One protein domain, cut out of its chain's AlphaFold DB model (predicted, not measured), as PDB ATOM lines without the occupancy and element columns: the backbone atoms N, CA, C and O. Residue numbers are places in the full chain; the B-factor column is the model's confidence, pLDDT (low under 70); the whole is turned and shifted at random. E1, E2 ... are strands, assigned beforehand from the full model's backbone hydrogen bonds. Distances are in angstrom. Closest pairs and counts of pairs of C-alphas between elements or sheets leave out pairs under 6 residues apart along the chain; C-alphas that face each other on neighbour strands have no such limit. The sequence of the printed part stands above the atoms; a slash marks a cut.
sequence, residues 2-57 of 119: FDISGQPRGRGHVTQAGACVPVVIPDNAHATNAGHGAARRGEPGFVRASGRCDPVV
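Overview. This is residues 2 to 57 of the 119 residues of an uncharacterized protein of Rhodovulum strictum (UniProt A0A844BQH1). With little regular structure, this loose rod strings three small antiparallel hairpins in a row, E1-E2, E3-E4 and E5-E6. Its 56 printed residues hold six strands in that order and no named helix; the class is all strand, with under half of the residues in named elements. It spans 45 by 19 by 18 A, with a radius of gyration of the C-alphas of 12.8 A.

Along the chain. Find E1, residues 13 to 16, from C-alpha 13 at (-21.616, -42.821, -45.271), and E2, 19 to 22. Next come E3, 29 to 31, E4, 40 to 42, and E5, 46 to 49. E6, 52 to 55, runs 9.9 A to C-alpha 55 at (-36.869, -58.197, -33.628).

Arrangement. Each hairpin has N and O within hydrogen-bond range: N 14 and O 21, 2.9 A; N 30 and O 41, 2.8 A; N 47 and O 54, 2.8 A. The closest C-alphas of E4 and E6, Gly 42 and Cys 53, are 5.3 A apart; E2 and E3 are apart.

Size, cuts and confidence. The farthest C-alphas, Ile 4 and Val 57, are 44.9 A apart. The printed part has no cut; pLDDT is under 70 at residues 2 to 4, 6 to 11 and 33 to 37.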
ATOM      1  N   PHE A   2     -20.275 -32.198 -45.991       60.19
ATOM      2  CA  PHE A   2     -19.283 -32.533 -47.018       60.19
ATOM      3  C   PHE A   2     -17.906 -32.095 -46.507       60.19
ATOM      4  O   PHE A   2     -17.828 -31.186 -45.681       60.19
ATOM      5  N   ASP A   3     -16.841 -32.761 -46.941       62.84
ATOM      6  CA  ASP A   3     -15.461 -32.350 -46.649       62.84
ATOM      7  C   ASP A   3     -14.994 -31.158 -47.498       62.84
ATOM      8  O   ASP A   3     -15.634 -30.813 -48.488       62.84
ATOM      9  N   ILE A   4     -13.816 -30.607 -47.178       67.00
ATOM     10  CA  ILE A   4     -13.053 -29.659 -48.000       67.00
ATOM     11  C   ILE A   4     -12.825 -30.140 -49.446       67.00
ATOM     12  O   ILE A   4     -12.689 -29.322 -50.346       67.00
ATOM     13  N   SER A   5     -12.814 -31.459 -49.683       71.56
ATOM     14  CA  SER A   5     -12.734 -32.076 -51.017       71.56
ATOM     15  C   SER A   5     -14.095 -32.270 -51.709       71.56
ATOM     16  O   SER A   5     -14.162 -32.885 -52.770       71.56
ATOM     17  N   GLY A   6     -15.199 -31.800 -51.114       66.12
ATOM     18  CA  GLY A   6     -16.556 -31.942 -51.658       66.12
ATOM     19  C   GLY A   6     -17.144 -33.357 -51.558       66.12
ATOM     20  O   GLY A   6     -18.244 -33.607 -52.041       66.12
ATOM     21  N   GLN A   7     -16.442 -34.293 -50.917       63.16
ATOM     22  CA  GLN A   7     -16.920 -35.657 -50.674       63.16
ATOM     23  C   GLN A   7     -17.993 -35.668 -49.570       63.16
ATOM     24  O   GLN A   7     -17.802 -34.985 -48.554       63.16
ATOM     25  N   PRO A   8     -19.096 -36.434 -49.704       61.88
ATOM     26  CA  PRO A   8     -20.094 -36.555 -48.643       61.88
ATOM     27  C   PRO A   8     -19.420 -37.119 -47.394       61.88
ATOM     28  O   PRO A   8     -18.775 -38.156 -47.453       61.88
ATOM     29  N   ARG A   9     -19.510 -36.430 -46.257       62.91
ATOM     30  CA  ARG A   9     -18.957 -36.892 -44.977       62.91
ATOM     31  C   ARG A   9     -19.973 -36.643 -43.876       62.91
ATOM     32  O   ARG A   9     -20.450 -35.528 -43.706       62.91
ATOM     33  N   GLY A  10     -20.329 -37.681 -43.130       63.47
ATOM     34  CA  GLY A  10     -21.328 -37.589 -42.068       63.47
ATOM     35  C   GLY A  10     -22.122 -38.879 -41.907       63.47
ATOM     36  O   GLY A  10     -21.808 -39.894 -42.529       63.47
ATOM     37  N   ARG A  11     -23.154 -38.834 -41.058       69.88
ATOM     38  CA  ARG A  11     -24.035 -39.974 -40.771       69.88
ATOM     39  C   ARG A  11     -24.513 -40.639 -42.072       69.88
ATOM     40  O   ARG A  11     -24.943 -39.951 -42.997       69.88
ATOM     41  N   GLY A  12     -24.437 -41.967 -42.141       75.56
ATOM     42  CA  GLY A  12     -24.926 -42.745 -43.287       75.56
ATOM     43  C   GLY A  12     -23.946 -42.913 -44.447       75.56
ATOM     44  O   GLY A  12     -24.363 -43.394 -45.493       75.56
ATOM     45  N   HIS A  13     -22.671 -42.555 -44.286       80.75
ATOM     46  CA  HIS A  13     -21.616 -42.821 -45.271       80.75
ATOM     47  C   HIS A  13     -20.398 -43.467 -44.589       80.75
ATOM     48  O   HIS A  13     -20.145 -43.222 -43.411       80.75
ATOM     49  N   VAL A  14     -19.665 -44.314 -45.313       80.06
ATOM     50  CA  VAL A  14     -18.503 -45.077 -44.825       80.06
ATOM     51  C   VAL A  14     -17.390 -45.070 -45.872       80.06
ATOM     52  O   VAL A  14     -17.655 -45.119 -47.072       80.06
ATOM     53  N   THR A  15     -16.135 -45.029 -45.422       79.19
ATOM     54  CA  THR A  15     -14.978 -45.171 -46.312       79.19
ATOM     55  C   THR A  15     -14.751 -46.644 -46.645       79.19
ATOM     56  O   THR A  15     -14.421 -47.437 -45.765       79.19
ATOM     57  N   GLN A  16     -14.888 -47.007 -47.918       79.50
ATOM     58  CA  GLN A  16     -14.626 -48.346 -48.437       79.50
ATOM     59  C   GLN A  16     -13.647 -48.251 -49.610       79.50
ATOM     60  O   GLN A  16     -13.913 -47.551 -50.582       79.50
ATOM     61  N   ALA A  17     -12.496 -48.930 -49.511       81.25
ATOM     62  CA  ALA A  17     -11.432 -48.910 -50.528       81.25
ATOM     63  C   ALA A  17     -11.001 -47.492 -50.974       81.25
ATOM     64  O   ALA A  17     -10.743 -47.248 -52.148       81.25
ATOM     65  N   GLY A  18     -10.946 -46.538 -50.037       80.38
ATOM     66  CA  GLY A  18     -10.563 -45.147 -50.320       80.38
ATOM     67  C   GLY A  18     -11.674 -44.272 -50.913       80.38
ATOM     68  O   GLY A  18     -11.454 -43.078 -51.095       80.38
ATOM     69  N   ALA A  19     -12.868 -44.819 -51.157       80.31
ATOM     70  CA  ALA A  19     -14.043 -44.076 -51.603       80.31
ATOM     71  C   ALA A  19     -15.050 -43.885 -50.462       80.31
ATOM     72  O   ALA A  19     -15.214 -44.765 -49.615       80.31
ATOM     73  N   CYS A  20     -15.753 -42.752 -50.449       79.44
ATOM     74  CA  CYS A  20     -16.873 -42.547 -49.540       79.44
ATOM     75  C   CYS A  20     -18.162 -43.073 -50.177       79.44
ATOM     76  O   CYS A  20     -18.631 -42.525 -51.175       79.44
ATOM     77  N   VAL A  21     -18.720 -44.142 -49.611       82.88
ATOM     78  CA  VAL A  21     -19.915 -44.810 -50.136       82.88
ATOM     79  C   VAL A  21     -21.077 -44.719 -49.142       82.88
ATOM     80  O   VAL A  21     -20.845 -44.706 -47.927       82.88
ATOM     81  N   PRO A  22     -22.334 -44.644 -49.617       82.06
ATOM     82  CA  PRO A  22     -23.497 -44.643 -48.737       82.06
ATOM     83  C   PRO A  22     -23.608 -45.970 -47.975       82.06
ATOM     84  O   PRO A  22     -23.378 -47.052 -48.516       82.06
ATOM     85  N   VAL A  23     -23.979 -45.887 -46.699       84.50
ATOM     86  CA  VAL A  23     -24.238 -47.054 -45.850       84.50
ATOM     87  C   VAL A  23     -25.585 -47.644 -46.245       84.50
ATOM     88  O   VAL A  23     -26.609 -46.969 -46.176       84.50
ATOM     89  N   VAL A  24     -25.604 -48.930 -46.587       86.94
ATOM     90  CA  VAL A  24     -26.856 -49.663 -46.800       86.94
ATOM     91  C   VAL A  24     -27.549 -49.889 -45.454       86.94
ATOM     92  O   VAL A  24     -27.066 -50.657 -44.607       86.94
ATOM     93  N   ILE A  25     -28.687 -49.222 -45.263       86.94
ATOM     94  CA  ILE A  25     -29.549 -49.356 -44.087       86.94
ATOM     95  C   ILE A  25     -30.662 -50.365 -44.410       86.94
ATOM     96  O   ILE A  25     -31.450 -50.110 -45.315       86.94
ATOM     97  N   PRO A  26     -30.688 -51.531 -43.745       87.56
ATOM     98  CA  PRO A  26     -31.740 -52.526 -43.901       87.56
ATOM     99  C   PRO A  26     -32.956 -52.124 -43.057       87.56
ATOM    100  O   PRO A  26     -32.867 -51.196 -42.253       87.56
ATOM    101  N   ASP A  27     -34.049 -52.872 -43.174       88.75
ATOM    102  CA  ASP A  27     -35.226 -52.669 -42.328       88.75
ATOM    103  C   ASP A  27     -34.871 -52.724 -40.829       88.75
ATOM    104  O   ASP A  27     -33.993 -53.487 -40.397       88.75
ATOM    105  N   ASN A  28     -35.567 -51.895 -40.046       88.88
ATOM    106  CA  ASN A  28     -35.426 -51.752 -38.592       88.88
ATOM    107  C   ASN A  28     -34.010 -51.371 -38.137       88.88
ATOM    108  O   ASN A  28     -33.489 -51.872 -37.133       88.88
ATOM    109  N   ALA A  29     -33.341 -50.509 -38.902       89.19
ATOM    110  CA  ALA A  29     -31.989 -50.053 -38.620       89.19
ATOM    111  C   ALA A  29     -31.817 -48.560 -38.893       89.19
ATOM    112  O   ALA A  29     -32.484 -47.974 -39.737       89.19
ATOM    113  N   HIS A  30     -30.831 -47.957 -38.236       86.38
ATOM    114  CA  HIS A  30     -30.447 -46.570 -38.455       86.38
ATOM    115  C   HIS A  30     -28.933 -46.423 -38.636       86.38
ATOM    116  O   HIS A  30     -28.119 -47.184 -38.097       86.38
ATOM    117  N   ALA A  31     -28.545 -45.409 -39.409       86.81
ATOM    118  CA  ALA A  31     -27.150 -45.045 -39.608       86.81
ATOM    119  C   ALA A  31     -26.544 -44.459 -38.325       86.81
ATOM    120  O   ALA A  31     -27.160 -43.627 -37.655       86.81
ATOM    121  N   THR A  32     -25.307 -44.837 -38.006       80.50
ATOM    122  CA  THR A  32     -24.558 -44.258 -36.881       80.50
ATOM    123  C   THR A  32     -23.640 -43.132 -37.366       80.50
ATOM    124  O   THR A  32     -23.362 -42.989 -38.557       80.50
ATOM    125  N   ASN A  33     -23.153 -42.309 -36.433       68.44
ATOM    126  CA  ASN A  33     -22.146 -41.268 -36.695       68.44
ATOM    127  C   ASN A  33     -20.701 -41.819 -36.692       68.44
ATOM    128  O   ASN A  33     -19.754 -41.073 -36.455       68.44
ATOM    129  N   ALA A  34     -20.513 -43.127 -36.867       59.66
ATOM    130  CA  ALA A  34     -19.244 -43.773 -36.567       59.66
ATOM    131  C   ALA A  34     -18.174 -43.499 -37.637       59.66
ATOM    132  O   ALA A  34     -18.174 -44.112 -38.698       59.66
ATOM    133  N   GLY A  35     -17.206 -42.637 -37.303       57.22
ATOM    134  CA  GLY A  35     -15.888 -42.642 -37.943       57.22
ATOM    135  C   GLY A  35     -15.092 -43.907 -37.599       57.22
ATOM    136  O   GLY A  35     -14.263 -44.329 -38.397       57.22
ATOM    137  N   HIS A  36     -15.372 -44.531 -36.444       53.34
ATOM    138  CA  HIS A  36     -14.893 -45.844 -35.989       53.34
ATOM    139  C   HIS A  36     -16.054 -46.602 -35.313       53.34
ATOM    140  O   HIS A  36     -16.829 -46.001 -34.566       53.34
ATOM    141  N   GLY A  37     -16.180 -47.911 -35.563       66.56
ATOM    142  CA  GLY A  37     -17.308 -48.744 -35.116       66.56
ATOM    143  C   GLY A  37     -18.277 -49.109 -36.249       66.56
ATOM    144  O   GLY A  37     -18.028 -48.823 -37.417       66.56
ATOM    145  N   ALA A  38     -19.387 -49.782 -35.930       78.56
ATOM    146  CA  ALA A  38     -20.357 -50.191 -36.949       78.56
ATOM    147  C   ALA A  38     -21.103 -48.976 -37.526       78.56
ATOM    148  O   ALA A  38     -21.727 -48.229 -36.774       78.56
ATOM    149  N   ALA A  39     -21.105 -48.831 -38.855       85.06
ATOM    150  CA  ALA A  39     -21.731 -47.714 -39.579       85.06
ATOM    151  C   ALA A  39     -23.275 -47.662 -39.479       85.06
ATOM    152  O   ALA A  39     -23.908 -46.679 -39.865       85.06
ATOM    153  N   ARG A  40     -23.895 -48.724 -38.955       87.06
ATOM    154  CA  ARG A  40     -25.341 -48.851 -38.733       87.06
ATOM    155  C   ARG A  40     -25.634 -49.688 -37.486       87.06
ATOM    156  O   ARG A  40     -24.839 -50.569 -37.133       87.06
ATOM    157  N   ARG A  41     -26.791 -49.468 -36.866       86.44
ATOM    158  CA  ARG A  41     -27.332 -50.246 -35.736       86.44
ATOM    159  C   ARG A  41     -28.801 -50.583 -35.965       86.44
ATOM    160  O   ARG A  41     -29.457 -49.902 -36.741       86.44
ATOM    161  N   GLY A  42     -29.285 -51.624 -35.289       86.81
ATOM    162  CA  GLY A  42     -30.721 -51.886 -35.195       86.81
ATOM    163  C   GLY A  42     -31.425 -50.774 -34.425       86.81
ATOM    164  O   GLY A  42     -30.817 -50.116 -33.577       86.81
ATOM    165  N   GLU A  43     -32.684 -50.542 -34.761       85.38
ATOM    166  CA  GLU A  43     -33.590 -49.707 -33.979       85.38
ATOM    167  C   GLU A  43     -33.844 -50.317 -32.588       85.38
ATOM    168  O   GLU A  43     -33.566 -51.502 -32.375       85.38
ATOM    169  N   PRO A  44     -34.330 -49.530 -31.608       81.69
ATOM    170  CA  PRO A  44     -34.745 -50.071 -30.317       81.69
ATOM    171  C   PRO A  44     -35.689 -51.264 -30.497       81.69
ATOM    172  O   PRO A  44     -36.669 -51.185 -31.230       81.69
ATOM    173  N   GLY A  45     -35.365 -52.385 -29.850       80.94
ATOM    174  CA  GLY A  45     -36.098 -53.638 -30.022       80.94
ATOM    175  C   GLY A  45     -35.671 -54.496 -31.209       80.94
ATOM    176  O   GLY A  45     -36.321 -55.502 -31.461       80.94
ATOM    177  N   PHE A  46     -34.568 -54.171 -31.889       86.19
ATOM    178  CA  PHE A  46     -34.007 -54.996 -32.960       86.19
ATOM    179  C   PHE A  46     -32.509 -55.262 -32.765       86.19
ATOM    180  O   PHE A  46     -31.725 -54.372 -32.423       86.19
ATOM    181  N   VAL A  47     -32.077 -56.500 -33.019       83.81
ATOM    182  CA  VAL A  47     -30.675 -56.933 -32.915       83.81
ATOM    183  C   VAL A  47     -30.091 -57.206 -34.292       83.81
ATOM    184  O   VAL A  47     -30.765 -57.712 -35.185       83.81
ATOM    185  N   ARG A  48     -28.799 -56.914 -34.480       82.75
ATOM    186  CA  ARG A  48     -28.121 -57.224 -35.746       82.75
ATOM    187  C   ARG A  48     -27.984 -58.736 -35.912       82.75
ATOM    188  O   ARG A  48     -27.270 -59.368 -35.140       82.75
ATOM    189  N   ALA A  49     -28.565 -59.267 -36.979       81.88
ATOM    190  CA  ALA A  49     -28.433 -60.659 -37.385       81.88
ATOM    191  C   ALA A  49     -28.254 -60.721 -38.906       81.88
ATOM    192  O   ALA A  49     -29.049 -60.155 -39.646       81.88
ATOM    193  N   SER A  50     -27.181 -61.358 -39.385       79.31
ATOM    194  CA  SER A  50     -26.974 -61.704 -40.805       79.31
ATOM    195  C   SER A  50     -27.375 -60.624 -41.823       79.31
ATOM    196  O   SER A  50     -28.155 -60.863 -42.738       79.31
ATOM    197  N   GLY A  51     -26.860 -59.403 -41.664       81.38
ATOM    198  CA  GLY A  51     -27.104 -58.329 -42.634       81.38
ATOM    199  C   GLY A  51     -28.444 -57.589 -42.491       81.38
ATOM    200  O   GLY A  51     -28.619 -56.578 -43.170       81.38
ATOM    201  N   ARG A  52     -29.306 -57.982 -41.551       85.69
ATOM    202  CA  ARG A  52     -30.574 -57.326 -41.190       85.69
ATOM    203  C   ARG A  52     -30.644 -57.050 -39.683       85.69
ATOM    204  O   ARG A  52     -29.685 -57.334 -38.953       85.69
ATOM    205  N   CYS A  53     -31.732 -56.433 -39.237       86.81
ATOM    206  CA  CYS A  53     -32.019 -56.258 -37.819       86.81
ATOM    207  C   CYS A  53     -33.308 -57.011 -37.480       86.81
ATOM    208  O   CYS A  53     -34.388 -56.639 -37.937       86.81
ATOM    209  N   ASP A  54     -33.160 -58.093 -36.718       88.19
ATOM    210  CA  ASP A  54     -34.256 -58.981 -36.335       88.19
ATOM    211  C   ASP A  54     -34.880 -58.498 -35.024       88.19
ATOM    212  O   ASP A  54     -34.151 -57.994 -34.161       88.19
ATOM    213  N   PRO A  55     -36.205 -58.629 -34.848       83.19
ATOM    214  CA  PRO A  55     -36.869 -58.197 -33.628       83.19
ATOM    215  C   PRO A  55     -36.332 -58.964 -32.415       83.19
ATOM    216  O   PRO A  55     -36.122 -60.178 -32.458       83.19
ATOM    217  N   VAL A  56     -36.126 -58.245 -31.314       83.44
ATOM    218  CA  VAL A  56     -35.831 -58.827 -30.007       83.44
ATOM    219  C   VAL A  56     -37.075 -59.578 -29.553       83.44
ATOM    220  O   VAL A  56     -38.106 -58.977 -29.258       83.44
ATOM    221  N   VAL A  57     -36.969 -60.899 -29.464       83.56
ATOM    222  CA  VAL A  57     -37.996 -61.718 -28.825       83.56
ATOM    223  C   VAL A  57     -37.804 -61.618 -27.317       83.56
ATOM    224  O   VAL A  57     -36.776 -62.038 -26.785       83.56
TER     225      VAL A  57